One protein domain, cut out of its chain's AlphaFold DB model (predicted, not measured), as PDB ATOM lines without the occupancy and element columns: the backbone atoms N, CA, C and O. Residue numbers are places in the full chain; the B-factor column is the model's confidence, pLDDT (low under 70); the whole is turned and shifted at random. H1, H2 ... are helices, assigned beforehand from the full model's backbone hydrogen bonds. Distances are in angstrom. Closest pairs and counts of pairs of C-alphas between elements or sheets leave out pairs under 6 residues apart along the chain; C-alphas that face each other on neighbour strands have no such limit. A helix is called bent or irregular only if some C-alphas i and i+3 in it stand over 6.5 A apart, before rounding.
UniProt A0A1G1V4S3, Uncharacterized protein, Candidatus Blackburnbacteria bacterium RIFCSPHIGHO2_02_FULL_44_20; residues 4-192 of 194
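What this domain is: This is residues 4 to 192 of the 194 residues of an uncharacterized protein of Candidatus Blackburnbacteria bacterium RIFCSPHIGHO2_02_FULL_44_20 (UniProt A0A1G1V4S3). A bundle of mostly lengthwise helices makes the body, with H2 and H6 nearest its middle; H3, bent into two arms, and H4 form one side, H7 and H8 the other. H2 links H3a to H6 across the bundle, H5 links H4 to H8, and the short H1 packs aslant on residues 157 to 164 of H7. The printed part has 189 residues with eight named helices, H1 to H8 in order, and no named strand; the class is all helix. It is compact, with a radius of gyration of the C-alphas of 16.1 A, and rounded, spanning 46 by 38 by 30 A.

Where its parts are: H1, residues 4 to 13, begins at C-alpha 4 (111.889, -32.725, -48.818). H2 is residues 16 to 30, 20.6 A long. H3, residues 35 to 62, was assigned as one helix by its hydrogen bonds but is bent, C-alphas 49 and 52 being 6.7 A apart: its arms are H3a, residues 35 to 49, and H3b, residues 52 to 62. H3b is irregular, with C-alphas 58 and 61 6.7 A apart. H4, residues 74 to 98, 35.3 A, is only just irregular, with C-alphas 76 and 79 6.8 A apart, and has a kink of 25 degrees near residue 81. H5 is residues 101 to 123, 33.9 A; H6 128 to 143; H7 149 to 164, 24.8 A. H8, residues 170 to 190, 29.5 A, ends at C-alpha 190 (94.312, -17.193, -82.128).

How they stand to each other: H2, H3a, H3b, H4, H5, H6, H7 and H8 form a bundle, helices set along one another. H6 touches H2, the same way at a shallow tilt of 15 degrees, closest at the C-alphas of Arg 30 and Leu 143, 6.1 A. H6 touches H8, closest at the C-alphas of Ala 131 and Gly 176, 4.4 A. H6 and H7 are a hairpin at 3 degrees, closest at C-alphas 137 and 151, 5.8 A. H4 and H5 are a hairpin, closest at C-alphas 95 and 104, 5.0 A. H3a touches H4, closest at C-alphas 48 and 87, 5.3 A. H1 touches H7 at a steep tilt of 44 degrees, closest at C-alphas 7 and 161, 4.3 A. H4 and H6 are apart. Every O i to N i+4 pair is within hydrogen-bond range in H1, H6 and H8; H2 has 10 of 11, H3a 9 of 11, H3b 5 of 7, H4 18 of 21, H5 18 of 19 and H7 8 of 12.

The domain as a whole: The two C-alphas farthest apart, Gln 36 and Asn 166, are 47.4 A apart. The printed part has no cut. The link from H3 to H4, 11 residues, is long; the other six are tight. Mean pLDDT of the printed part is 95.2, and no printed residue is under 70.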
ATOM      1  N   THR A   4     113.348 -32.614 -48.962       94.50
ATOM      2  CA  THR A   4     111.889 -32.725 -48.818       94.50
ATOM      3  C   THR A   4     111.259 -31.481 -48.185       94.50
ATOM      4  O   THR A   4     110.161 -31.084 -48.566       94.50
ATOM      5  N   LYS A   5     111.932 -30.832 -47.222       95.00
ATOM      6  CA  LYS A   5     111.449 -29.574 -46.621       95.00
ATOM      7  C   LYS A   5     111.490 -28.435 -47.644       95.00
ATOM      8  O   LYS A   5     110.519 -27.691 -47.746       95.00
ATOM      9  N   ILE A   6     112.569 -28.351 -48.431       96.62
ATOM     10  CA  ILE A   6     112.703 -27.383 -49.534       96.62
ATOM     11  C   ILE A   6     111.594 -27.604 -50.570       96.62
ATOM     12  O   ILE A   6     110.883 -26.668 -50.920       96.62
ATOM     13  N   ALA A   7     111.380 -28.848 -51.001       96.00
ATOM     14  CA  ALA A   7     110.346 -29.192 -51.970       96.00
ATOM     15  C   ALA A   7     108.931 -28.853 -51.469       96.00
ATOM     16  O   ALA A   7     108.121 -28.334 -52.234       96.00
ATOM     17  N   LYS A   8     108.625 -29.085 -50.182       94.50
ATOM     18  CA  LYS A   8     107.344 -28.664 -49.581       94.50
ATOM     19  C   LYS A   8     107.167 -27.151 -49.643       94.50
ATOM     20  O   LYS A   8     106.119 -26.698 -50.090       94.50
ATOM     21  N   LEU A   9     108.184 -26.390 -49.233       94.88
ATOM     22  CA  LEU A   9     108.145 -24.929 -49.271       94.88
ATOM     23  C   LEU A   9     107.935 -24.419 -50.700       94.88
ATOM     24  O   LEU A   9     107.025 -23.636 -50.938       94.88
ATOM     25  N   LEU A  10     108.712 -24.912 -51.663       95.69
ATOM     26  CA  LEU A  10     108.587 -24.515 -53.067       95.69
ATOM     27  C   LEU A  10     107.245 -24.927 -53.674       95.69
ATOM     28  O   LEU A  10     106.661 -24.156 -54.426       95.69
ATOM     29  N   SER A  11     106.705 -26.095 -53.314       94.12
ATOM     30  CA  SER A  11     105.360 -26.492 -53.745       94.12
ATOM     31  C   SER A  11     104.274 -25.571 -53.189       94.12
ATOM     32  O   SER A  11     103.231 -25.438 -53.823       94.12
ATOM     33  N   VAL A  12     104.502 -24.952 -52.026       92.19
ATOM     34  CA  VAL A  12     103.612 -23.929 -51.472       92.19
ATOM     35  C   VAL A  12     103.831 -22.582 -52.177       92.19
ATOM     36  O   VAL A  12     102.883 -21.951 -52.624       92.19
ATOM     37  N   LEU A  13     105.069 -22.135 -52.351       94.12
ATOM     38  CA  LEU A  13     105.341 -20.825 -52.952       94.12
ATOM     39  C   LEU A  13     105.019 -20.758 -54.449       94.12
ATOM     40  O   LEU A  13     104.654 -19.705 -54.951       94.12
ATOM     41  N   LEU A  14     105.132 -21.876 -55.160       95.12
ATOM     42  CA  LEU A  14     104.867 -21.978 -56.596       95.12
ATOM     43  C   LEU A  14     103.592 -22.776 -56.885       95.12
ATOM     44  O   LEU A  14     103.408 -23.294 -57.984       95.12
ATOM     45  N   GLY A  15     102.717 -22.933 -55.894       91.81
ATOM     46  CA  GLY A  15     101.417 -23.570 -56.075       91.81
ATOM     47  C   GLY A  15     100.280 -22.564 -56.284       91.81
ATOM     48  O   GLY A  15     100.515 -21.353 -56.350       91.81
ATOM     49  N   PRO A  16      99.030 -23.055 -56.363       86.19
ATOM     50  CA  PRO A  16      97.849 -22.229 -56.628       86.19
ATOM     51  C   PRO A  16      97.680 -21.038 -55.678       86.19
ATOM     52  O   PRO A  16      97.334 -19.950 -56.122       86.19
ATOM     53  N   GLN A  17      98.007 -21.210 -54.398       88.62
ATOM     54  CA  GLN A  17      97.943 -20.171 -53.365       88.62
ATOM     55  C   GLN A  17      98.678 -18.875 -53.703       88.62
ATOM     56  O   GLN A  17      98.202 -17.809 -53.331       88.62
ATOM     57  N   MET A  18      99.805 -18.956 -54.409       90.88
ATOM     58  CA  MET A  18     100.563 -17.771 -54.811       90.88
ATOM     59  C   MET A  18     100.243 -17.360 -56.242       90.88
ATOM     60  O   MET A  18     100.130 -16.175 -56.535       90.88
ATOM     61  N   TRP A  19     100.055 -18.325 -57.140       92.81
ATOM     62  CA  TRP A  19      99.801 -18.018 -58.543       92.81
ATOM     63  C   TRP A  19      98.441 -17.367 -58.794       92.81
ATOM     64  O   TRP A  19      98.370 -16.493 -59.650       92.81
ATOM     65  N   LEU A  20      97.389 -17.734 -58.053       92.50
ATOM     66  CA  LEU A  20      96.074 -17.097 -58.184       92.50
ATOM     67  C   LEU A  20      96.129 -15.581 -57.907       92.50
ATOM     68  O   LEU A  20      95.784 -14.818 -58.808       92.50
ATOM     69  N   PRO A  21      96.617 -15.100 -56.741       95.25
ATOM     70  CA  PRO A  21      96.716 -13.662 -56.499       95.25
ATOM     71  C   PRO A  21      97.705 -12.966 -57.441       95.25
ATOM     72  O   PRO A  21      97.451 -11.839 -57.853       95.25
ATOM     73  N   VAL A  22      98.809 -13.619 -57.823       96.12
ATOM     74  CA  VAL A  22      99.788 -13.028 -58.751       96.12
ATOM     75  C   VAL A  22      99.192 -12.835 -60.149       96.12
ATOM     76  O   VAL A  22      99.358 -11.763 -60.730       96.12
ATOM     77  N   LEU A  23      98.466 -13.824 -60.679       95.50
ATOM     78  CA  LEU A  23      97.795 -13.711 -61.978       95.50
ATOM     79  C   LEU A  23      96.673 -12.683 -61.956       95.50
ATOM     80  O   LEU A  23      96.571 -11.889 -62.892       95.50
ATOM     81  N   PHE A  24      95.881 -12.664 -60.884       96.19
ATOM     82  CA  PHE A  24      94.860 -11.646 -60.666       96.19
ATOM     83  C   PHE A  24      95.473 -10.241 -60.721       96.19
ATOM     84  O   PHE A  24      95.061  -9.415 -61.536       96.19
ATOM     85  N   LEU A  25      96.511  -9.978 -59.919       96.88
ATOM     86  CA  LEU A  25      97.158  -8.667 -59.870       96.88
ATOM     87  C   LEU A  25      97.791  -8.291 -61.211       96.88
ATOM     88  O   LEU A  25      97.586  -7.177 -61.684       96.88
ATOM     89  N   ALA A  26      98.522  -9.209 -61.850       96.81
ATOM     90  CA  ALA A  26      99.123  -8.971 -63.160       96.81
ATOM     91  C   ALA A  26      98.066  -8.603 -64.212       96.81
ATOM     92  O   ALA A  26      98.246  -7.642 -64.960       96.81
ATOM     93  N   THR A  27      96.951  -9.335 -64.231       95.75
ATOM     94  CA  THR A  27      95.840  -9.106 -65.159       95.75
ATOM     95  C   THR A  27      95.189  -7.756 -64.900       95.75
ATOM     96  O   THR A  27      95.071  -6.956 -65.822       95.75
ATOM     97  N   ILE A  28      94.842  -7.436 -63.652       95.88
ATOM     98  CA  ILE A  28      94.262  -6.136 -63.298       95.88
ATOM     99  C   ILE A  28      95.196  -4.987 -63.694       95.88
ATOM    100  O   ILE A  28      94.758  -4.070 -64.386       95.88
ATOM    101  N   LEU A  29      96.482  -5.059 -63.340       96.19
ATOM    102  CA  LEU A  29      97.463  -4.005 -63.627       96.19
ATOM    103  C   LEU A  29      97.666  -3.757 -65.126       96.19
ATOM    104  O   LEU A  29      98.032  -2.651 -65.520       96.19
ATOM    105  N   ARG A  30      97.474  -4.781 -65.964       96.56
ATOM    106  CA  ARG A  30      97.784  -4.729 -67.402       96.56
ATOM    107  C   ARG A  30      96.557  -4.804 -68.308       96.56
ATOM    108  O   ARG A  30      96.701  -4.677 -69.517       96.56
ATOM    109  N   SER A  31      95.362  -4.950 -67.743       93.56
ATOM    110  CA  SER A  31      94.093  -5.037 -68.480       93.56
ATOM    111  C   SER A  31      93.638  -3.716 -69.106       93.56
ATOM    112  O   SER A  31      92.759  -3.739 -69.965       93.56
ATOM    113  N   GLY A  32      94.215  -2.577 -68.706       95.81
ATOM    114  CA  GLY A  32      93.834  -1.254 -69.216       95.81
ATOM    115  C   GLY A  32      92.500  -0.732 -68.671       95.81
ATOM    116  O   GLY A  32      91.873   0.108 -69.308       95.81
ATOM    117  N   LEU A  33      92.051  -1.242 -67.520       96.75
ATOM    118  CA  LEU A  33      90.825  -0.790 -66.863       96.75
ATOM    119  C   LEU A  33      90.930   0.670 -66.404       96.75
ATOM    120  O   LEU A  33      91.945   1.091 -65.847       96.75
ATOM    121  N   THR A  34      89.846   1.425 -66.574       97.38
ATOM    122  CA  THR A  34      89.712   2.774 -66.012       97.38
ATOM    123  C   THR A  34      89.435   2.725 -64.508       97.38
ATOM    124  O   THR A  34      89.017   1.701 -63.961       97.38
ATOM    125  N   SER A  35      89.601   3.858 -63.818       96.44
ATOM    126  CA  SER A  35      89.286   3.965 -62.389       96.44
ATOM    127  C   SER A  35      87.830   3.604 -62.076       96.44
ATOM    128  O   SER A  35      87.582   2.946 -61.071       96.44
ATOM    129  N   GLN A  36      86.871   3.971 -62.940       95.69
ATOM    130  CA  GLN A  36      85.463   3.605 -62.750       95.69
ATOM    131  C   GLN A  36      85.244   2.093 -62.877       95.69
ATOM    132  O   GLN A  36      84.528   1.509 -62.067       95.69
ATOM    133  N   GLN A  37      85.880   1.444 -63.858       96.81
ATOM    134  CA  GLN A  37      85.761  -0.005 -64.034       96.81
ATOM    135  C   GLN A  37      86.401  -0.766 -62.866       96.81
ATOM    136  O   GLN A  37      85.853  -1.771 -62.413       96.81
ATOM    137  N   LEU A  38      87.528  -0.272 -62.336       97.06
ATOM    138  CA  LEU A  38      88.227  -0.882 -61.203       97.06
ATOM    139  C   LEU A  38      87.382  -0.927 -59.927       97.06
ATOM    140  O   LEU A  38      87.473  -1.912 -59.200       97.06
ATOM    141  N   VAL A  39      86.532   0.074 -59.672       96.75
ATOM    142  CA  VAL A  39      85.638   0.087 -58.495       96.75
ATOM    143  C   VAL A  39      84.738  -1.151 -58.456       96.75
ATOM    144  O   VAL A  39      84.472  -1.680 -57.380       96.75
ATOM    145  N   ILE A  40      84.303  -1.631 -59.622       95.12
ATOM    146  CA  ILE A  40      83.441  -2.810 -59.744       95.12
ATOM    147  C   ILE A  40      84.295  -4.072 -59.881       95.12
ATOM    148  O   ILE A  40      84.169  -5.013 -59.103       95.12
ATOM    149  N   LEU A  41      85.192  -4.099 -60.867       97.00
ATOM    150  CA  LEU A  41      85.861  -5.329 -61.275       97.00
ATOM    151  C   LEU A  41      86.949  -5.781 -60.308       97.00
ATOM    152  O   LEU A  41      87.115  -6.985 -60.133       97.00
ATOM    153  N   PHE A  42      87.662  -4.866 -59.648       97.56
ATOM    154  CA  PHE A  42      88.701  -5.255 -58.697       97.56
ATOM    155  C   PHE A  42      88.143  -6.105 -57.546       97.56
ATOM    156  O   PHE A  42      88.594  -7.243 -57.402       97.56
ATOM    157  N   PRO A  43      87.171  -5.629 -56.735       97.88
ATOM    158  CA  PRO A  43      86.661  -6.425 -55.622       97.88
ATOM    159  C   PRO A  43      85.923  -7.679 -56.100       97.88
ATOM    160  O   PRO A  43      86.079  -8.734 -55.485       97.88
ATOM    161  N   SER A  44      85.166  -7.604 -57.202       96.88
ATOM    162  CA  SER A  44      84.434  -8.759 -57.726       96.88
ATOM    163  C   SER A  44      85.368  -9.874 -58.194       96.88
ATOM    164  O   SER A  44      85.214 -11.014 -57.760       96.88
ATOM    165  N   ILE A  45      86.361  -9.559 -59.027       96.00
ATOM    166  CA  ILE A  45      87.297 -10.558 -59.554       96.00
ATOM    167  C   ILE A  45      88.229 -11.053 -58.440       96.00
ATOM    168  O   ILE A  45      88.452 -12.257 -58.338       96.00
ATOM    169  N   LEU A  46      88.694 -10.177 -57.536       97.62
ATOM    170  CA  LEU A  46      89.463 -10.592 -56.355       97.62
ATOM    171  C   LEU A  46      88.693 -11.634 -55.543       97.62
ATOM    172  O   LEU A  46      89.245 -12.659 -55.140       97.62
ATOM    173  N   PHE A  47      87.406 -11.387 -55.305       98.06
ATOM    174  CA  PHE A  47      86.585 -12.308 -54.541       98.06
ATOM    175  C   PHE A  47      86.395 -13.642 -55.277       98.06
ATOM    176  O   PHE A  47      86.651 -14.703 -54.703       98.06
ATOM    177  N   LEU A  48      86.020 -13.594 -56.559       97.00
ATOM    178  CA  LEU A  48      85.725 -14.769 -57.384       97.00
ATOM    179  C   LEU A  48      86.958 -15.640 -57.671       97.00
ATOM    180  O   LEU A  48      86.876 -16.866 -57.576       97.00
ATOM    181  N   GLU A  49      88.092 -15.034 -58.015       94.69
ATOM    182  CA  GLU A  49      89.273 -15.750 -58.515       94.69
ATOM    183  C   GLU A  49      90.325 -16.024 -57.435       94.69
ATOM    184  O   GLU A  49      91.120 -16.956 -57.572       94.69
ATOM    185  N   VAL A  50      90.319 -15.264 -56.334       96.56
ATOM    186  CA  VAL A  50      91.313 -15.404 -55.260       96.56
ATOM    187  C   VAL A  50      90.656 -15.809 -53.945       96.56
ATOM    188  O   VAL A  50      90.961 -16.875 -53.412       96.56
ATOM    189  N   VAL A  51      89.736 -15.004 -53.409       97.62
ATOM    190  CA  VAL A  51      89.226 -15.222 -52.044       97.62
ATOM    191  C   VAL A  51      88.448 -16.530 -51.936       97.62
ATOM    192  O   VAL A  51      88.762 -17.339 -51.060       97.62
ATOM    193  N   ILE A  52      87.468 -16.777 -52.812       97.44
ATOM    194  CA  ILE A  52      86.655 -17.999 -52.746       97.44
ATOM    195  C   ILE A  52      87.520 -19.254 -52.977       97.44
ATOM    196  O   ILE A  52      87.463 -20.154 -52.133       97.44
ATOM    197  N   PRO A  53      88.351 -19.360 -54.042       95.25
ATOM    198  CA  PRO A  53      89.141 -20.569 -54.275       95.25
ATOM    199  C   PRO A  53      90.135 -20.858 -53.147       95.25
ATOM    200  O   PRO A  53      90.239 -22.003 -52.705       95.25
ATOM    201  N   LEU A  54      90.828 -19.841 -52.625       95.38
ATOM    202  CA  LEU A  54      91.764 -20.035 -51.513       95.38
ATOM    203  C   LEU A  54      91.047 -20.408 -50.216       95.38
ATOM    204  O   LEU A  54      91.515 -21.289 -49.491       95.38
ATOM    205  N   SER A  55      89.886 -19.803 -49.957       96.25
ATOM    206  CA  SER A  55      89.039 -20.183 -48.824       96.25
ATOM    207  C   SER A  55      88.607 -21.643 -48.934       96.25
ATOM    208  O   SER A  55      88.681 -22.366 -47.945       96.25
ATOM    209  N   TYR A  56      88.241 -22.116 -50.130       95.81
ATOM    210  CA  TYR A  56      87.912 -23.525 -50.344       95.81
ATOM    211  C   TYR A  56      89.097 -24.442 -50.015       95.81
ATOM    212  O   TYR A  56      88.938 -25.383 -49.238       95.81
ATOM    213  N   LEU A  57      90.294 -24.162 -50.550       93.31
ATOM    214  CA  LEU A  57      91.490 -24.982 -50.292       93.31
ATOM    215  C   LEU A  57      91.838 -25.050 -48.796       93.31
ATOM    216  O   LEU A  57      92.322 -26.075 -48.315       93.31
ATOM    217  N   TYR A  58      91.573 -23.977 -48.051       94.25
ATOM    218  CA  TYR A  58      91.834 -23.907 -46.617       94.25
ATOM    219  C   TYR A  58      90.744 -24.563 -45.755       94.25
ATOM    220  O   TYR A  58      91.053 -25.224 -44.760       94.25
ATOM    221  N   LEU A  59      89.470 -24.378 -46.109       95.75
ATOM    222  CA  LEU A  59      88.325 -24.820 -45.308       95.75
ATOM    223  C   LEU A  59      87.918 -26.265 -45.604       95.75
ATOM    224  O   LEU A  59      87.524 -26.970 -44.678       95.75
ATOM    225  N   ALA A  60      88.059 -26.744 -46.843       95.12
ATOM    226  CA  ALA A  60      87.627 -28.090 -47.221       95.12
ATOM    227  C   ALA A  60      88.243 -29.201 -46.342       95.12
ATOM    228  O   ALA A  60      87.489 -30.065 -45.891       95.12
ATOM    229  N   PRO A  61      89.548 -29.180 -45.992       94.69
ATOM    230  CA  PRO A  61      90.107 -30.171 -45.073       94.69
ATOM    231  C   PRO A  61      89.565 -30.056 -43.648       94.69
ATOM    232  O   PRO A  61      89.330 -31.067 -42.991       94.69
ATOM    233  N   LYS A  62      89.315 -28.830 -43.173       95.12
ATOM    234  CA  LYS A  62      88.748 -28.583 -41.837       95.12
ATOM    235  C   LYS A  62      87.305 -29.064 -41.715       95.12
ATOM    236  O   LYS A  62      86.874 -29.423 -40.629       95.12
ATOM    237  N   MET A  63      86.580 -29.072 -42.829       93.81
ATOM    238  CA  MET A  63      85.199 -29.541 -42.930       93.81
ATOM    239  C   MET A  63      85.098 -31.039 -43.265       93.81
ATOM    240  O   MET A  63      83.997 -31.538 -43.477       93.81
ATOM    241  N   GLY A  64      86.222 -31.758 -43.372       92.62
ATOM    242  CA  GLY A  64      86.238 -33.173 -43.762       92.62
ATOM    243  C   GLY A  64      85.900 -33.439 -45.236       92.62
ATOM    244  O   GLY A  64      85.703 -34.590 -45.615       92.62
ATOM    245  N   LEU A  65      85.850 -32.401 -46.081       90.62
ATOM    246  CA  LEU A  65      85.560 -32.504 -47.520       90.62
ATOM    247  C   LEU A  65      86.791 -32.901 -48.353       90.62
ATOM    248  O   LEU A  65      86.652 -33.377 -49.478       90.62
ATOM    249  N   ALA A  66      87.997 -32.702 -47.815       94.50
ATOM    250  CA  ALA A  66      89.260 -33.052 -48.461       94.50
ATOM    251  C   ALA A  66      90.275 -33.590 -47.445       94.50
ATOM    252  O   ALA A  66      90.206 -33.285 -46.258       94.50
ATOM    253  N   THR A  67      91.254 -34.369 -47.903       92.50
ATOM    254  CA  THR A  67      92.293 -34.909 -47.005       92.50
ATOM    255  C   THR A  67      93.406 -33.916 -46.701       92.50
ATOM    256  O   THR A  67      94.041 -33.996 -45.652       92.50
ATOM    257  N   ALA A  68      93.666 -32.988 -47.617       89.50
ATOM    258  CA  ALA A  68      94.663 -31.943 -47.463       89.50
ATOM    259  C   ALA A  68      94.331 -30.755 -48.369       89.50
ATOM    260  O   ALA A  68      93.573 -30.878 -49.332       89.50
ATOM    261  N   TRP A  69      94.945 -29.612 -48.077       87.56
ATOM    262  CA  TRP A  69      94.746 -28.365 -48.816       87.56
ATOM    263  C   TRP A  69      95.188 -28.446 -50.286       87.56
ATOM    264  O   TRP A  69      94.701 -27.680 -51.107       87.56
ATOM    265  N   ASP A  70      96.085 -29.376 -50.648       83.75
ATOM    266  CA  ASP A  70      96.556 -29.561 -52.029       83.75
ATOM    267  C   ASP A  70      95.672 -30.506 -52.863       83.75
ATOM    268  O   ASP A  70      96.057 -30.872 -53.979       83.75
ATOM    269  N   LEU A  71      94.508 -30.903 -52.324       88.94
ATOM    270  CA  LEU A  71      93.515 -31.788 -52.945       88.94
ATOM    271  C   LEU A  71      94.190 -32.977 -53.664       88.94
ATOM    272  O   LEU A  71      94.147 -33.094 -54.901       88.94
ATOM    273  N   PRO A  72      94.905 -33.842 -52.916       85.31
ATOM    274  CA  PRO A  72      95.792 -34.841 -53.502       85.31
ATOM    275  C   PRO A  72      95.025 -35.899 -54.301       85.31
ATOM    276  O   PRO A  72      95.543 -36.398 -55.302       85.31
ATOM    277  N   LYS A  73      93.787 -36.219 -53.903       87.56
ATOM    278  CA  LYS A  73      92.940 -37.185 -54.609       87.56
ATOM    279  C   LYS A  73      92.147 -36.494 -55.711       87.56
ATOM    280  O   LYS A  73      91.504 -35.478 -55.477       87.56
ATOM    281  N   ARG A  74      92.084 -37.113 -56.894       86.38
ATOM    282  CA  ARG A  74      91.310 -36.592 -58.038       86.38
ATOM    283  C   ARG A  74      89.857 -36.257 -57.688       86.38
ATOM    284  O   ARG A  74      89.398 -35.177 -58.024       86.38
ATOM    285  N   LYS A  75      89.172 -37.140 -56.953       88.25
ATOM    286  CA  LYS A  75      87.773 -36.940 -56.537       88.25
ATOM    287  C   LYS A  75      87.581 -35.733 -55.608       88.25
ATOM    288  O   LYS A  75      86.537 -35.101 -55.669       88.25
ATOM    289  N   GLU A  76      88.590 -35.378 -54.808       90.50
ATOM    290  CA  GLU A  76      88.565 -34.180 -53.947       90.50
ATOM    291  C   GLU A  76      88.718 -32.887 -54.767       90.50
ATOM    292  O   GLU A  76      88.357 -31.812 -54.303       90.50
ATOM    293  N   ARG A  77      89.217 -32.975 -56.010       88.38
ATOM    294  CA  ARG A  77      89.363 -31.818 -56.904       88.38
ATOM    295  C   ARG A  77      88.081 -31.452 -57.628       88.38
ATOM    296  O   ARG A  77      87.979 -30.321 -58.076       88.38
ATOM    297  N   TYR A  78      87.125 -32.366 -57.787       90.06
ATOM    298  CA  TYR A  78      85.943 -32.093 -58.610       90.06
ATOM    299  C   TYR A  78      85.095 -30.935 -58.078       90.06
ATOM    300  O   TYR A  78      84.795 -30.046 -58.871       90.06
ATOM    301  N   PRO A  79      84.775 -30.857 -56.771       92.12
ATOM    302  CA  PRO A  79      83.998 -29.729 -56.271       92.12
ATOM    303  C   PRO A  79      84.792 -28.419 -56.338       92.12
ATOM    304  O   PRO A  79      84.225 -27.383 -56.670       92.12
ATOM    305  N   PHE A  80      86.109 -28.464 -56.107       91.69
ATOM    306  CA  PHE A  80      86.981 -27.300 -56.283       91.69
ATOM    307  C   PHE A  80      87.004 -26.805 -57.734       91.69
ATOM    308  O   PHE A  80      86.845 -25.618 -57.984       91.69
ATOM    309  N   LEU A  81      87.177 -27.707 -58.700       89.38
ATOM    310  CA  LEU A  81      87.250 -27.358 -60.119       89.38
ATOM    311  C   LEU A  81      85.898 -26.862 -60.640       89.38
ATOM    312  O   LEU A  81      85.875 -25.899 -61.398       89.38
ATOM    313  N   ALA A  82      84.784 -27.436 -60.176       91.62
ATOM    314  CA  ALA A  82      83.447 -26.925 -60.465       91.62
ATOM    315  C   ALA A  82      83.232 -25.514 -59.889       91.62
ATOM    316  O   ALA A  82      82.739 -24.637 -60.591       91.62
ATOM    317  N   LEU A  83      83.657 -25.272 -58.643       94.62
ATOM    318  CA  LEU A  83      83.603 -23.950 -58.016       94.62
ATOM    319  C   LEU A  83      84.419 -22.922 -58.806       94.62
ATOM    320  O   LEU A  83      83.915 -21.850 -59.127       94.62
ATOM    321  N   VAL A  84      85.662 -23.258 -59.165       93.44
ATOM    322  CA  VAL A  84      86.524 -22.356 -59.938       93.44
ATOM    323  C   VAL A  84      85.917 -22.100 -61.315       93.44
ATOM    324  O   VAL A  84      85.906 -20.958 -61.761       93.44
ATOM    325  N   PHE A  85      85.356 -23.121 -61.965       92.94
ATOM    326  CA  PHE A  85      84.683 -22.976 -63.254       92.94
ATOM    327  C   PHE A  85      83.502 -22.001 -63.186       92.94
ATOM    328  O   PHE A  85      83.446 -21.062 -63.975       92.94
ATOM    329  N   ILE A  86      82.605 -22.165 -62.208       96.06
ATOM    330  CA  ILE A  86      81.453 -21.272 -62.017       96.06
ATOM    331  C   ILE A  86      81.920 -19.840 -61.739       96.06
ATOM    332  O   ILE A  86      81.435 -18.905 -62.375       96.06
ATOM    333  N   ASN A  87      82.901 -19.659 -60.851       96.75
ATOM    334  CA  ASN A  87      83.449 -18.337 -60.551       96.75
ATOM    335  C   ASN A  87      84.040 -17.665 -61.796       96.75
ATOM    336  O   ASN A  87      83.846 -16.468 -61.992       96.75
ATOM    337  N   ASN A  88      84.720 -18.432 -62.651       94.94
ATOM    338  CA  ASN A  88      85.268 -17.924 -63.904       94.94
ATOM    339  C   ASN A  88      84.170 -17.563 -64.911       94.94
ATOM    340  O   ASN A  88      84.306 -16.561 -65.598       94.94
ATOM    341  N   LEU A  89      83.057 -18.302 -64.986       97.12
ATOM    342  CA  LEU A  89      81.924 -17.906 -65.836       97.12
ATOM    343  C   LEU A  89      81.316 -16.569 -65.393       97.12
ATOM    344  O   LEU A  89      80.985 -15.732 -66.232       97.12
ATOM    345  N   VAL A  90      81.206 -16.347 -64.081       98.00
ATOM    346  CA  VAL A  90      80.758 -15.057 -63.536       98.00
ATOM    347  C   VAL A  90      81.789 -13.962 -63.829       98.00
ATOM    348  O   VAL A  90      81.411 -12.881 -64.274       98.00
ATOM    349  N   SER A  91      83.083 -14.242 -63.646       96.94
ATOM    350  CA  SER A  91      84.175 -13.308 -63.965       96.94
ATOM    351  C   SER A  91      84.179 -12.919 -65.447       96.94
ATOM    352  O   SER A  91      84.217 -11.735 -65.776       96.94
ATOM    353  N   LEU A  92      84.006 -13.889 -66.348       97.50
ATOM    354  CA  LEU A  92      83.876 -13.676 -67.788       97.50
ATOM    355  C   LEU A  92      82.674 -12.788 -68.124       97.50
ATOM    356  O   LEU A  92      82.801 -11.866 -68.928       97.50
ATOM    357  N   PHE A  93      81.519 -13.039 -67.502       98.25
ATOM    358  CA  PHE A  93      80.342 -12.193 -67.683       98.25
ATOM    359  C   PHE A  93      80.618 -10.751 -67.237       98.25
ATOM    360  O   PHE A  93      80.323  -9.815 -67.976       98.25
ATOM    361  N   LEU A  94      81.243 -10.552 -66.075       97.75
ATOM    362  CA  LEU A  94      81.615  -9.218 -65.598       97.75
ATOM    363  C   LEU A  94      82.634  -8.537 -66.522       97.75
ATOM    364  O   LEU A  94      82.486  -7.354 -66.826       97.75
ATOM    365  N   ALA A  95      83.628  -9.278 -67.014       97.50
ATOM    366  CA  ALA A  95      84.607  -8.784 -67.975       97.50
ATOM    367  C   ALA A  95      83.950  -8.373 -69.302       97.50
ATOM    368  O   ALA A  95      84.333  -7.358 -69.875       97.50
ATOM    369  N   HIS A  96      82.935  -9.108 -69.758       97.81
ATOM    370  CA  HIS A  96      82.153  -8.752 -70.941       97.81
ATOM    371  C   HIS A  96      81.345  -7.463 -70.740       97.81
ATOM    372  O   HIS A  96      81.310  -6.615 -71.626       97.81
ATOM    373  N   GLN A  97      80.678  -7.315 -69.590       97.88
ATOM    374  CA  GLN A  97      79.794  -6.170 -69.337       97.88
ATOM    375  C   GLN A  97      80.555  -4.883 -69.002       97.88
ATOM    376  O   GLN A  97      80.154  -3.799 -69.418       97.88
ATOM    377  N   PHE A  98      81.630  -4.994 -68.222       96.94
ATOM    378  CA  PHE A  98      82.285  -3.839 -67.605       96.94
ATOM    379  C   PHE A  98      83.784  -3.756 -67.896       96.94
ATOM    380  O   PHE A  98      84.409  -2.763 -67.528       96.94
ATOM    381  N   GLY A  99      84.384  -4.792 -68.485       96.81
ATOM    382  CA  GLY A  99      85.830  -4.917 -68.643       96.81
ATOM    383  C   GLY A  99      86.372  -4.375 -69.959       96.81
ATOM    384  O   GLY A  99      85.701  -3.676 -70.715       96.81
ATOM    385  N   THR A 100      87.637  -4.698 -70.224       97.62
ATOM    386  CA  THR A 100      88.270  -4.475 -71.526       97.62
ATOM    387  C   THR A 100      88.234  -5.752 -72.357       97.62
ATOM    388  O   THR A 100      88.121  -6.857 -71.822       97.62
ATOM    389  N   ARG A 101      88.419  -5.613 -73.676       97.06
ATOM    390  CA  ARG A 101      88.581  -6.767 -74.570       97.06
ATOM    391  C   ARG A 101      89.709  -7.691 -74.108       97.06
ATOM    392  O   ARG A 101      89.521  -8.898 -74.072       97.06
ATOM    393  N   LEU A 102      90.838  -7.120 -73.678       97.69
ATOM    394  CA  LEU A 102      91.966  -7.893 -73.160       97.69
ATOM    395  C   LEU A 102      91.578  -8.709 -71.918       97.69
ATOM    396  O   LEU A 102      91.910  -9.886 -71.837       97.69
ATOM    397  N   LEU A 103      90.858  -8.116 -70.961       97.62
ATOM    398  CA  LEU A 103      90.409  -8.836 -69.767       97.62
ATOM    399  C   LEU A 103      89.462  -9.993 -70.118       97.62
ATOM    400  O   LEU A 103      89.612 -11.089 -69.579       97.62
ATOM    401  N   PHE A 104      88.512  -9.749 -71.023       98.06
ATOM    402  CA  PHE A 104      87.581 -10.764 -71.514       98.06
ATOM    403  C   PHE A 104      88.320 -11.923 -72.196       98.06
ATOM    404  O   PHE A 104      88.118 -13.084 -71.843       98.06
ATOM    405  N   ASP A 105      89.240 -11.605 -73.105       98.12
ATOM    406  CA  ASP A 105      90.053 -12.568 -73.845       98.12
ATOM    407  C   ASP A 105      90.915 -13.435 -72.910       98.12
ATOM    408  O   ASP A 105      90.954 -14.660 -73.045       98.12
ATOM    409  N   LEU A 106      91.557 -12.830 -71.904       96.94
ATOM    410  CA  LEU A 106      92.326 -13.566 -70.895       96.94
ATOM    411  C   LEU A 106      91.439 -14.501 -70.059       96.94
ATOM    412  O   LEU A 106      91.854 -15.620 -69.749       96.94
ATOM    413  N   ASN A 107      90.211 -14.084 -69.741       96.25
ATOM    414  CA  ASN A 107      89.234 -14.929 -69.053       96.25
ATOM    415  C   ASN A 107      88.808 -16.131 -69.919       96.25
ATOM    416  O   ASN A 107      88.757 -17.258 -69.423       96.25
ATOM    417  N   ILE A 108      88.586 -15.932 -71.224       97.69
ATOM    418  CA  ILE A 108      88.315 -17.029 -72.171       97.69
ATOM    419  C   ILE A 108      89.471 -18.034 -72.197       97.69
ATOM    420  O   ILE A 108      89.234 -19.247 -72.148       97.69
ATOM    421  N   LEU A 109      90.722 -17.563 -72.230       97.38
ATOM    422  CA  LEU A 109      91.891 -18.445 -72.179       97.38
ATOM    423  C   LEU A 109      91.954 -19.241 -70.875       97.38
ATOM    424  O   LEU A 109      92.224 -20.445 -70.904       97.38
ATOM    425  N   LEU A 110      91.693 -18.590 -69.741       95.00
ATOM    426  CA  LEU A 110      91.700 -19.237 -68.432       95.00
ATOM    427  C   LEU A 110      90.620 -20.322 -68.339       95.00
ATOM    428  O   LEU A 110      90.928 -21.449 -67.952       95.00
ATOM    429  N   ILE A 111      89.392 -20.023 -68.770       95.88
ATOM    430  CA  ILE A 111      88.286 -20.990 -68.825       95.88
ATOM    431  C   ILE A 111      88.628 -22.159 -69.745       95.88
ATOM    432  O   ILE A 111      88.437 -23.313 -69.366       95.88
ATOM    433  N   THR A 112      89.177 -21.879 -70.928       97.00
ATOM    434  CA  THR A 112      89.583 -22.917 -71.886       97.00
ATOM    435  C   THR A 112      90.623 -23.848 -71.265       97.00
ATOM    436  O   THR A 112      90.481 -25.071 -71.312       97.00
ATOM    437  N   CYS A 113      91.638 -23.280 -70.609       95.50
ATOM    438  CA  CYS A 113      92.652 -24.046 -69.891       95.50
ATOM    439  C   CYS A 113      92.032 -24.886 -68.768       95.50
ATOM    440  O   CYS A 113      92.327 -26.078 -68.649       95.50
ATOM    441  N   LEU A 114      91.117 -24.305 -67.987       92.44
ATOM    442  CA  LEU A 114      90.439 -24.989 -66.893       92.44
ATOM    443  C   LEU A 114      89.608 -26.180 -67.389       92.44
ATOM    444  O   LEU A 114      89.729 -27.264 -66.824       92.44
ATOM    445  N   ILE A 115      88.817 -26.001 -68.453       94.44
ATOM    446  CA  ILE A 115      88.006 -27.064 -69.065       94.44
ATOM    447  C   ILE A 115      88.908 -28.211 -69.518       94.44
ATOM    448  O   ILE A 115      88.664 -29.361 -69.160       94.44
ATOM    449  N   VAL A 116      89.977 -27.916 -70.262       95.38
ATOM    450  CA  VAL A 116      90.873 -28.957 -70.785       95.38
ATOM    451  C   VAL A 116      91.566 -29.705 -69.645       95.38
ATOM    452  O   VAL A 116      91.558 -30.937 -69.618       95.38
ATOM    453  N   LEU A 117      92.131 -28.990 -68.667       91.62
ATOM    454  CA  LEU A 117      92.792 -29.616 -67.521       91.62
ATOM    455  C   LEU A 117      91.812 -30.418 -66.658       91.62
ATOM    456  O   LEU A 117      92.182 -31.480 -66.149       91.62
ATOM    457  N   PHE A 118      90.575 -29.942 -66.500       89.31
ATOM    458  CA  PHE A 118      89.521 -30.650 -65.781       89.31
ATOM    459  C   PHE A 118      89.155 -31.952 -66.491       89.31
ATOM    460  O   PHE A 118      89.239 -33.008 -65.864       89.31
ATOM    461  N   THR A 119      88.856 -31.900 -67.790       92.31
ATOM    462  CA  THR A 119      88.537 -33.078 -68.609       92.31
ATOM    463  C   THR A 119      89.669 -34.097 -68.604       92.31
ATOM    464  O   THR A 119      89.422 -35.292 -68.499       92.31
ATOM    465  N   ILE A 120      90.931 -33.666 -68.645       91.38
ATOM    466  CA  ILE A 120      92.045 -34.607 -68.485       91.38
ATOM    467  C   ILE A 120      92.023 -35.205 -67.072       91.38
ATOM    468  O   ILE A 120      92.113 -36.421 -66.921       91.38
ATOM    469  N   THR A 121      91.856 -34.374 -66.037       87.75
ATOM    470  CA  THR A 121      91.904 -34.791 -64.624       87.75
ATOM    471  C   THR A 121      90.820 -35.804 -64.248       87.75
ATOM    472  O   THR A 121      91.072 -36.643 -63.375       87.75
ATOM    473  N   THR A 122      89.647 -35.784 -64.894       86.25
ATOM    474  CA  THR A 122      88.589 -36.780 -64.645       86.25
ATOM    475  C   THR A 122      89.043 -38.197 -65.012       86.25
ATOM    476  O   THR A 122      88.752 -39.144 -64.278       86.25
ATOM    477  N   HIS A 123      89.839 -38.349 -66.075       89.00
ATOM    478  CA  HIS A 123      90.322 -39.645 -66.558       89.00
ATOM    479  C   HIS A 123      91.733 -39.983 -66.060       89.00
ATOM    480  O   HIS A 123      91.994 -41.126 -65.676       89.00
ATOM    481  N   TRP A 124      92.624 -38.993 -65.956       88.88
ATOM    482  CA  TRP A 124      94.037 -39.178 -65.631       88.88
ATOM    483  C   TRP A 124      94.631 -37.990 -64.857       88.88
ATOM    484  O   TRP A 124      94.421 -36.830 -65.184       88.88
ATOM    485  N   GLN A 125      95.388 -38.260 -63.791       87.25
ATOM    486  CA  GLN A 125      95.879 -37.208 -62.895       87.25
ATOM    487  C   GLN A 125      96.979 -36.360 -63.547       87.25
ATOM    488  O   GLN A 125      98.129 -36.775 -63.579       87.25
ATOM    489  N   ILE A 126      96.662 -35.132 -63.956       91.44
ATOM    490  CA  ILE A 126      97.655 -34.142 -64.396       91.44
ATOM    491  C   ILE A 126      98.134 -33.271 -63.222       91.44
ATOM    492  O   ILE A 126      97.457 -33.140 -62.187       91.44
ATOM    493  N   SER A 127      99.326 -32.683 -63.349       93.06
ATOM    494  CA  SER A 127      99.826 -31.736 -62.353       93.06
ATOM    495  C   SER A 127      99.340 -30.315 -62.628       93.06
ATOM    496  O   SER A 127      99.860 -29.618 -63.493       93.06
ATOM    497  N   LEU A 128      98.386 -29.853 -61.818       91.06
ATOM    498  CA  LEU A 128      97.931 -28.458 -61.848       91.06
ATOM    499  C   LEU A 128      99.042 -27.469 -61.468       91.06
ATOM    500  O   LEU A 128      98.997 -26.320 -61.880       91.06
ATOM    501  N   HIS A 129     100.053 -27.907 -60.710       94.69
ATOM    502  CA  HIS A 129     101.169 -27.044 -60.333       94.69
ATOM    503  C   HIS A 129     102.015 -26.682 -61.559       94.69
ATOM    504  O   HIS A 129     102.187 -25.501 -61.843       94.69
ATOM    505  N   THR A 130     102.499 -27.665 -62.327       96.81
ATOM    506  CA  THR A 130     103.280 -27.361 -63.539       96.81
ATOM    507  C   THR A 130     102.433 -26.674 -64.603       96.81
ATOM    508  O   THR A 130     102.929 -25.764 -65.263       96.81
ATOM    509  N   ALA A 131     101.150 -27.038 -64.719       96.38
ATOM    510  CA  ALA A 131     100.225 -26.374 -65.630       96.38
ATOM    511  C   ALA A 131     100.044 -24.884 -65.295       96.38
ATOM    512  O   ALA A 131     100.166 -24.039 -66.173       96.38
ATOM    513  N   LEU A 132      99.829 -24.543 -64.021       95.12
ATOM    514  CA  LEU A 132      99.623 -23.157 -63.598       95.12
ATOM    515  C   LEU A 132     100.897 -22.312 -63.700       95.12
ATOM    516  O   LEU A 132     100.821 -21.174 -64.146       95.12
ATOM    517  N   ASN A 133     102.066 -22.870 -63.356       97.94
ATOM    518  CA  ASN A 133     103.344 -22.163 -63.537       97.94
ATOM    519  C   ASN A 133     103.615 -21.879 -65.021       97.94
ATOM    520  O   ASN A 133     104.126 -20.818 -65.364       97.94
ATOM    521  N   THR A 134     103.250 -22.809 -65.907       98.38
ATOM    522  CA  THR A 134     103.454 -22.646 -67.351       98.38
ATOM    523  C   THR A 134     102.450 -21.661 -67.942       98.38
ATOM    524  O   THR A 134     102.857 -20.650 -68.509       98.38
ATOM    525  N   PHE A 135     101.149 -21.906 -67.764       98.19
ATOM    526  CA  PHE A 135     100.082 -21.029 -68.252       98.19
ATOM    527  C   PHE A 135     100.219 -19.614 -67.693       98.19
ATOM    528  O   PHE A 135     100.278 -18.644 -68.444       98.19
ATOM    529  N   GLY A 136     100.334 -19.507 -66.369       97.12
ATOM    530  CA  GLY A 136     100.469 -18.233 -65.684       97.12
ATOM    531  C   GLY A 136     101.764 -17.516 -66.046       97.12
ATOM    532  O   GLY A 136     101.739 -16.322 -66.326       97.12
ATOM    533  N   GLY A 137     102.884 -18.238 -66.119       97.94
ATOM    534  CA  GLY A 137     104.160 -17.676 -66.557       97.94
ATOM    535  C   GLY A 137     104.090 -17.099 -67.972       97.94
ATOM    536  O   GLY A 137     104.587 -16.001 -68.201       97.94
ATOM    537  N   ILE A 138     103.428 -17.790 -68.908       98.44
ATOM    538  CA  ILE A 138     103.224 -17.300 -70.279       98.44
ATOM    539  C   ILE A 138     102.332 -16.059 -70.296       98.44
ATOM    540  O   ILE A 138     102.722 -15.065 -70.904       98.44
ATOM    541  N   LEU A 139     101.179 -16.081 -69.617       98.00
ATOM    542  CA  LEU A 139     100.269 -14.934 -69.596       98.00
ATOM    543  C   LEU A 139     100.910 -13.701 -68.955       98.00
ATOM    544  O   LEU A 139     100.803 -12.609 -69.503       98.00
ATOM    545  N   ILE A 140     101.616 -13.859 -67.832       97.94
ATOM    546  CA  ILE A 140     102.329 -12.742 -67.204       97.94
ATOM    547  C   ILE A 140     103.436 -12.244 -68.126       97.94
ATOM    548  O   ILE A 140     103.559 -11.042 -68.328       97.94
ATOM    549  N   ASN A 141     104.228 -13.130 -68.729       98.12
ATOM    550  CA  ASN A 141     105.282 -12.680 -69.627       98.12
ATOM    551  C   ASN A 141     104.707 -11.888 -70.816       98.12
ATOM    552  O   ASN A 141     105.183 -10.794 -71.107       98.12
ATOM    553  N   PHE A 142     103.621 -12.376 -71.421       98.06
ATOM    554  CA  PHE A 142     102.864 -11.663 -72.449       98.06
ATOM    555  C   PHE A 142     102.397 -10.277 -71.972       98.06
ATOM    556  O   PHE A 142     102.706  -9.269 -72.608       98.06
ATOM    557  N   LEU A 143     101.717 -10.207 -70.822       97.81
ATOM    558  CA  LEU A 143     101.192  -8.959 -70.259       97.81
ATOM    559  C   LEU A 143     102.282  -7.903 -70.032       97.81
ATOM    560  O   LEU A 143     101.997  -6.709 -70.109       97.81
ATOM    561  N   PHE A 144     103.522  -8.329 -69.779       97.12
ATOM    562  CA  PHE A 144     104.689  -7.474 -69.549       97.12
ATOM    563  C   PHE A 144     105.644  -7.396 -70.760       97.12
ATOM    564  O   PHE A 144     106.804  -6.997 -70.622       97.12
ATOM    565  N   GLY A 145     105.155  -7.721 -71.962       96.25
ATOM    566  CA  GLY A 145     105.875  -7.505 -73.220       96.25
ATOM    567  C   GLY A 145     107.022  -8.483 -73.472       96.25
ATOM    568  O   GLY A 145     108.026  -8.097 -74.056       96.25
ATOM    569  N   TRP A 146     106.892  -9.728 -73.016       96.94
ATOM    570  CA  TRP A 146     107.843 -10.828 -73.226       96.94
ATOM    571  C   TRP A 146     109.230 -10.661 -72.573       96.94
ATOM    572  O   TRP A 146     110.157 -11.407 -72.882       96.94
ATOM    573  N   ASN A 147     109.364  -9.741 -71.613       94.44
ATOM    574  CA  ASN A 147     110.639  -9.417 -70.952       94.44
ATOM    575  C   ASN A 147     110.941 -10.242 -69.686       94.44
ATOM    576  O   ASN A 147     112.027 -10.148 -69.119       94.44
ATOM    577  N   LEU A 148     109.997 -11.051 -69.208       95.62
ATOM    578  CA  LEU A 148     110.069 -11.765 -67.931       95.62
ATOM    579  C   LEU A 148     110.461 -13.240 -68.103       95.62
ATOM    580  O   LEU A 148     109.880 -14.125 -67.475       95.62
ATOM    581  N   LEU A 149     111.479 -13.526 -68.922       94.38
ATOM    582  CA  LEU A 149     111.935 -14.899 -69.202       94.38
ATOM    583  C   LEU A 149     112.353 -15.673 -67.940       94.38
ATOM    584  O   LEU A 149     112.186 -16.891 -67.872       94.38
ATOM    585  N   LEU A 150     112.840 -14.967 -66.913       95.19
ATOM    586  CA  LEU A 150     113.185 -15.557 -65.617       95.19
ATOM    587  C   LEU A 150     111.996 -16.256 -64.942       95.19
ATOM    588  O   LEU A 150     112.221 -17.189 -64.178       95.19
ATOM    589  N   LEU A 151     110.744 -15.890 -65.247       94.31
ATOM    590  CA  LEU A 151     109.568 -16.580 -64.704       94.31
ATOM    591  C   LEU A 151     109.542 -18.063 -65.074       94.31
ATOM    592  O   LEU A 151     109.059 -18.877 -64.289       94.31
ATOM    593  N   TYR A 152     110.102 -18.450 -66.221       97.00
ATOM    594  CA  TYR A 152     110.099 -19.846 -66.652       97.00
ATOM    595  C   TYR A 152     110.989 -20.746 -65.795       97.00
ATOM    596  O   TYR A 152     110.781 -21.957 -65.807       97.00
ATOM    597  N   ILE A 153     111.896 -20.191 -64.976       97.69
ATOM    598  CA  ILE A 153     112.667 -20.978 -63.999       97.69
ATOM    599  C   ILE A 153     111.767 -21.614 -62.933       97.69
ATOM    600  O   ILE A 153     112.115 -22.639 -62.348       97.69
ATOM    601  N   THR A 154     110.574 -21.059 -62.706       97.38
ATOM    602  CA  THR A 154     109.598 -21.633 -61.775       97.38
ATOM    603  C   THR A 154     109.147 -23.027 -62.210       97.38
ATOM    604  O   THR A 154     108.893 -23.870 -61.352       97.38
ATOM    605  N   ILE A 155     109.136 -23.315 -63.520       98.06
ATOM    606  CA  ILE A 155     108.710 -24.595 -64.097       98.06
ATOM    607  C   ILE A 155     109.636 -25.752 -63.678       98.06
ATOM    608  O   ILE A 155     109.132 -26.696 -63.064       98.06
ATOM    609  N   PRO A 156     110.962 -25.737 -63.934       98.12
ATOM    610  CA  PRO A 156     111.844 -26.807 -63.471       98.12
ATOM    611  C   PRO A 156     111.904 -26.895 -61.939       98.12
ATOM    612  O   PRO A 156     111.985 -27.999 -61.399       98.12
ATOM    613  N   ILE A 157     111.785 -25.769 -61.222       98.12
ATOM    614  CA  ILE A 157     111.761 -25.756 -59.751       98.12
ATOM    615  C   ILE A 157     110.528 -26.500 -59.219       98.12
ATOM    616  O   ILE A 157     110.657 -27.388 -58.369       98.12
ATOM    617  N   ILE A 158     109.330 -26.182 -59.722       97.69
ATOM    618  CA  ILE A 158     108.110 -26.860 -59.279       97.69
ATOM    619  C   ILE A 158     108.074 -28.311 -59.761       97.69
ATOM    620  O   ILE A 158     107.625 -29.188 -59.025       97.69
ATOM    621  N   PHE A 159     108.606 -28.597 -60.951       98.12
ATOM    622  CA  PHE A 159     108.748 -29.955 -61.471       98.12
ATOM    623  C   PHE A 159     109.565 -30.826 -60.511       98.12
ATOM    624  O   PHE A 159     109.084 -31.866 -60.051       98.12
ATOM    625  N   TRP A 160     110.759 -30.360 -60.133       98.38
ATOM    626  CA  TRP A 160     111.620 -31.035 -59.164       98.38
ATOM    627  C   TRP A 160     110.931 -31.207 -57.807       98.38
ATOM    628  O   TRP A 160     110.972 -32.292 -57.223       98.38
ATOM    629  N   ALA A 161     110.245 -30.171 -57.314       97.44
ATOM    630  CA  ALA A 161     109.552 -30.235 -56.033       97.44
ATOM    631  C   ALA A 161     108.448 -31.306 -56.032       97.44
ATOM    632  O   ALA A 161     108.335 -32.085 -55.085       97.44
ATOM    633  N   ARG A 162     107.645 -31.399 -57.100       96.12
ATOM    634  CA  ARG A 162     106.555 -32.387 -57.190       96.12
ATOM    635  C   ARG A 162     107.064 -33.819 -57.370       96.12
ATOM    636  O   ARG A 162     106.443 -34.720 -56.802       96.12
ATOM    637  N   LEU A 163     108.182 -34.015 -58.078       96.88
ATOM    638  CA  LEU A 163     108.871 -35.309 -58.139       96.88
ATOM    639  C   LEU A 163     109.430 -35.714 -56.773       96.88
ATOM    640  O   LEU A 163     109.145 -36.806 -56.299       96.88
ATOM    641  N   THR A 164     110.150 -34.813 -56.101       96.94
ATOM    642  CA  THR A 164     110.768 -35.071 -54.786       96.94
ATOM    643  C   THR A 164     109.730 -35.434 -53.721       96.94
ATOM    644  O   THR A 164     109.997 -36.215 -52.812       96.94
ATOM    645  N   LEU A 165     108.518 -34.883 -53.827       94.94
ATOM    646  CA  LEU A 165     107.403 -35.193 -52.930       94.94
ATOM    647  C   LEU A 165     106.601 -36.436 -53.341       94.94
ATOM    648  O   LEU A 165     105.599 -36.728 -52.689       94.94
ATOM    649  N   ASN A 166     106.995 -37.137 -54.412       93.88
ATOM    650  CA  ASN A 166     106.274 -38.272 -54.996       93.88
ATOM    651  C   ASN A 166     104.791 -37.962 -55.265       93.88
ATOM    652  O   ASN A 166     103.913 -38.809 -55.109       93.88
ATOM    653  N   LYS A 167     104.487 -36.711 -55.631       91.62
ATOM    654  CA  LYS A 167     103.107 -36.254 -55.844       91.62
ATOM    655  C   LYS A 167     102.605 -36.527 -57.259       91.62
ATOM    656  O   LYS A 167     101.395 -36.592 -57.465       91.62
ATOM    657  N   HIS A 168     103.521 -36.615 -58.221       93.62
ATOM    658  CA  HIS A 168     103.235 -36.837 -59.635       93.62
ATOM    659  C   HIS A 168     104.384 -37.592 -60.300       93.62
ATOM    660  O   HIS A 168     105.523 -37.483 -59.853       93.62
ATOM    661  N   SER A 169     104.096 -38.305 -61.387       95.88
ATOM    662  CA  SER A 169     105.131 -38.865 -62.259       95.88
ATOM    663  C   SER A 169     105.639 -37.832 -63.269       95.88
ATOM    664  O   SER A 169     104.974 -36.830 -63.550       95.88
ATOM    665  N   THR A 170     106.802 -38.100 -63.867       97.38
ATOM    666  CA  THR A 170     107.414 -37.265 -64.916       97.38
ATOM    667  C   THR A 170     106.432 -36.960 -66.047       97.38
ATOM    668  O   THR A 170     106.287 -35.806 -66.440       97.38
ATOM    669  N   ILE A 171     105.694 -37.970 -66.520       97.00
ATOM    670  CA  ILE A 171     104.733 -37.801 -67.615       97.00
ATOM    671  C   ILE A 171     103.566 -36.885 -67.209       97.00
ATOM    672  O   ILE A 171     103.197 -36.004 -67.973       97.00
ATOM    673  N   GLN A 172     103.050 -36.988 -65.979       95.94
ATOM    674  CA  GLN A 172     101.965 -36.120 -65.492       95.94
ATOM    675  C   GLN A 172     102.395 -34.654 -65.377       95.94
ATOM    676  O   GLN A 172     101.581 -33.745 -65.563       95.94
ATOM    677  N   LEU A 173     103.665 -34.423 -65.037       97.19
ATOM    678  CA  LEU A 173     104.250 -33.090 -64.949       97.19
ATOM    679  C   LEU A 173     104.482 -32.495 -66.339       97.19
ATOM    680  O   LEU A 173     104.065 -31.361 -66.572       97.19
ATOM    681  N   LEU A 174     105.083 -33.269 -67.254       98.00
ATOM    682  CA  LEU A 174     105.327 -32.867 -68.642       98.00
ATOM    683  C   LEU A 174     104.026 -32.579 -69.390       98.00
ATOM    684  O   LEU A 174     103.930 -31.542 -70.037       98.00
ATOM    685  N   THR A 175     102.997 -33.424 -69.256       96.94
ATOM    686  CA  THR A 175     101.692 -33.149 -69.872       96.94
ATOM    687  C   THR A 175     101.096 -31.848 -69.340       96.94
ATOM    688  O   THR A 175     100.561 -31.070 -70.123       96.94
ATOM    689  N   GLY A 176     101.238 -31.567 -68.038       96.88
ATOM    690  CA  GLY A 176     100.827 -30.288 -67.447       96.88
ATOM    691  C   GLY A 176     101.481 -29.090 -68.135       96.88
ATOM    692  O   GLY A 176     100.787 -28.141 -68.489       96.88
ATOM    693  N   ILE A 177     102.791 -29.160 -68.381       98.38
ATOM    694  CA  ILE A 177     103.553 -28.112 -69.077       98.38
ATOM    695  C   ILE A 177     103.071 -27.973 -70.524       98.38
ATOM    696  O   ILE A 177     102.665 -26.892 -70.936       98.38
ATOM    697  N   VAL A 178     103.075 -29.068 -71.286       98.38
ATOM    698  CA  VAL A 178     102.786 -29.042 -72.727       98.38
ATOM    699  C   VAL A 178     101.359 -28.576 -73.002       98.38
ATOM    700  O   VAL A 178     101.166 -27.650 -73.781       98.38
ATOM    701  N   VAL A 179     100.359 -29.169 -72.344       98.12
ATOM    702  CA  VAL A 179      98.946 -28.839 -72.590       98.12
ATOM    703  C   VAL A 179      98.672 -27.375 -72.271       98.12
ATOM    704  O   VAL A 179      98.111 -26.654 -73.090       98.12
ATOM    705  N   SER A 180      99.100 -26.914 -71.099       98.06
ATOM    706  CA  SER A 180      98.833 -25.543 -70.669       98.06
ATOM    707  C   SER A 180      99.614 -24.504 -71.480       98.06
ATOM    708  O   SER A 180      99.073 -23.446 -71.798       98.06
ATOM    709  N   GLY A 181     100.846 -24.823 -71.892       98.50
ATOM    710  CA  GLY A 181     101.646 -23.981 -72.777       98.50
ATOM    711  C   GLY A 181     101.050 -23.854 -74.178       98.50
ATOM    712  O   GLY A 181     100.976 -22.746 -74.706       98.50
ATOM    713  N   LEU A 182     100.559 -24.959 -74.753       98.56
ATOM    714  CA  LEU A 182      99.872 -24.951 -76.048       98.56
ATOM    715  C   LEU A 182      98.591 -24.118 -76.005       98.56
ATOM    716  O   LEU A 182      98.349 -23.338 -76.921       98.56
ATOM    717  N   ILE A 183      97.797 -24.240 -74.938       98.38
ATOM    718  CA  ILE A 183      96.577 -23.440 -74.769       98.38
ATOM    719  C   ILE A 183      96.922 -21.955 -74.635       98.38
ATOM    720  O   ILE A 183      96.299 -21.133 -75.298       98.38
ATOM    721  N   ALA A 184      97.923 -21.602 -73.822       98.38
ATOM    722  CA  ALA A 184      98.315 -20.208 -73.633       98.38
ATOM    723  C   ALA A 184      98.844 -19.578 -74.933       98.38
ATOM    724  O   ALA A 184      98.325 -18.561 -75.379       98.38
ATOM    725  N   LEU A 185      99.849 -20.188 -75.569       98.50
ATOM    726  CA  LEU A 185     100.474 -19.637 -76.779       98.50
ATOM    727  C   LEU A 185      99.542 -19.705 -77.990       98.50
ATOM    728  O   LEU A 185      99.409 -18.727 -78.724       98.50
ATOM    729  N   GLY A 186      98.882 -20.847 -78.191       98.44
ATOM    730  CA  GLY A 186      97.931 -21.036 -79.283       98.44
ATOM    731  C   GLY A 186      96.720 -20.121 -79.140       98.44
ATOM    732  O   GLY A 186      96.288 -19.527 -80.120       98.44
ATOM    733  N   GLY A 187      96.223 -19.949 -77.916       98.25
ATOM    734  CA  GLY A 187      95.126 -19.043 -77.612       98.25
ATOM    735  C   GLY A 187      95.486 -17.573 -77.817       98.25
ATOM    736  O   GLY A 187      94.738 -16.860 -78.479       98.25
ATOM    737  N   LEU A 188      96.649 -17.121 -77.333       98.38
ATOM    738  CA  LEU A 188      97.133 -15.758 -77.585       98.38
ATOM    739  C   LEU A 188      97.284 -15.479 -79.088       98.38
ATOM    740  O   LEU A 188      96.824 -14.444 -79.564       98.38
ATOM    741  N   ARG A 189      97.859 -16.422 -79.843       98.25
ATOM    742  CA  ARG A 189      97.966 -16.325 -81.304       98.25
ATOM    743  C   ARG A 189      96.595 -16.277 -81.981       98.25
ATOM    744  O   ARG A 189      96.365 -15.441 -82.845       98.25
ATOM    745  N   TYR A 190      95.671 -17.151 -81.581       97.94
ATOM    746  CA  TYR A 190      94.312 -17.193 -82.128       97.94
ATOM    747  C   TYR A 190      93.547 -15.880 -81.901       97.94
ATOM    748  O   TYR A 190      92.815 -15.428 -82.776       97.94
ATOM    749  N   LEU A 191      93.750 -15.246 -80.745       97.31
ATOM    750  CA  LEU A 191      93.131 -13.968 -80.389       97.31
ATOM    751  C   LEU A 191      93.840 -12.750 -81.016       97.31
ATOM    752  O   LEU A 191      93.349 -11.630 -80.880       97.31
ATOM    753  N   GLY A 192      94.952 -12.960 -81.732       97.31
ATOM    754  CA  GLY A 192      95.684 -11.919 -82.461       97.31
ATOM    755  C   GLY A 192      96.722 -11.157 -81.632       97.31
ATOM    756  O   GLY A 192      97.079 -10.038 -81.993       97.31
TER     757      GLY A 192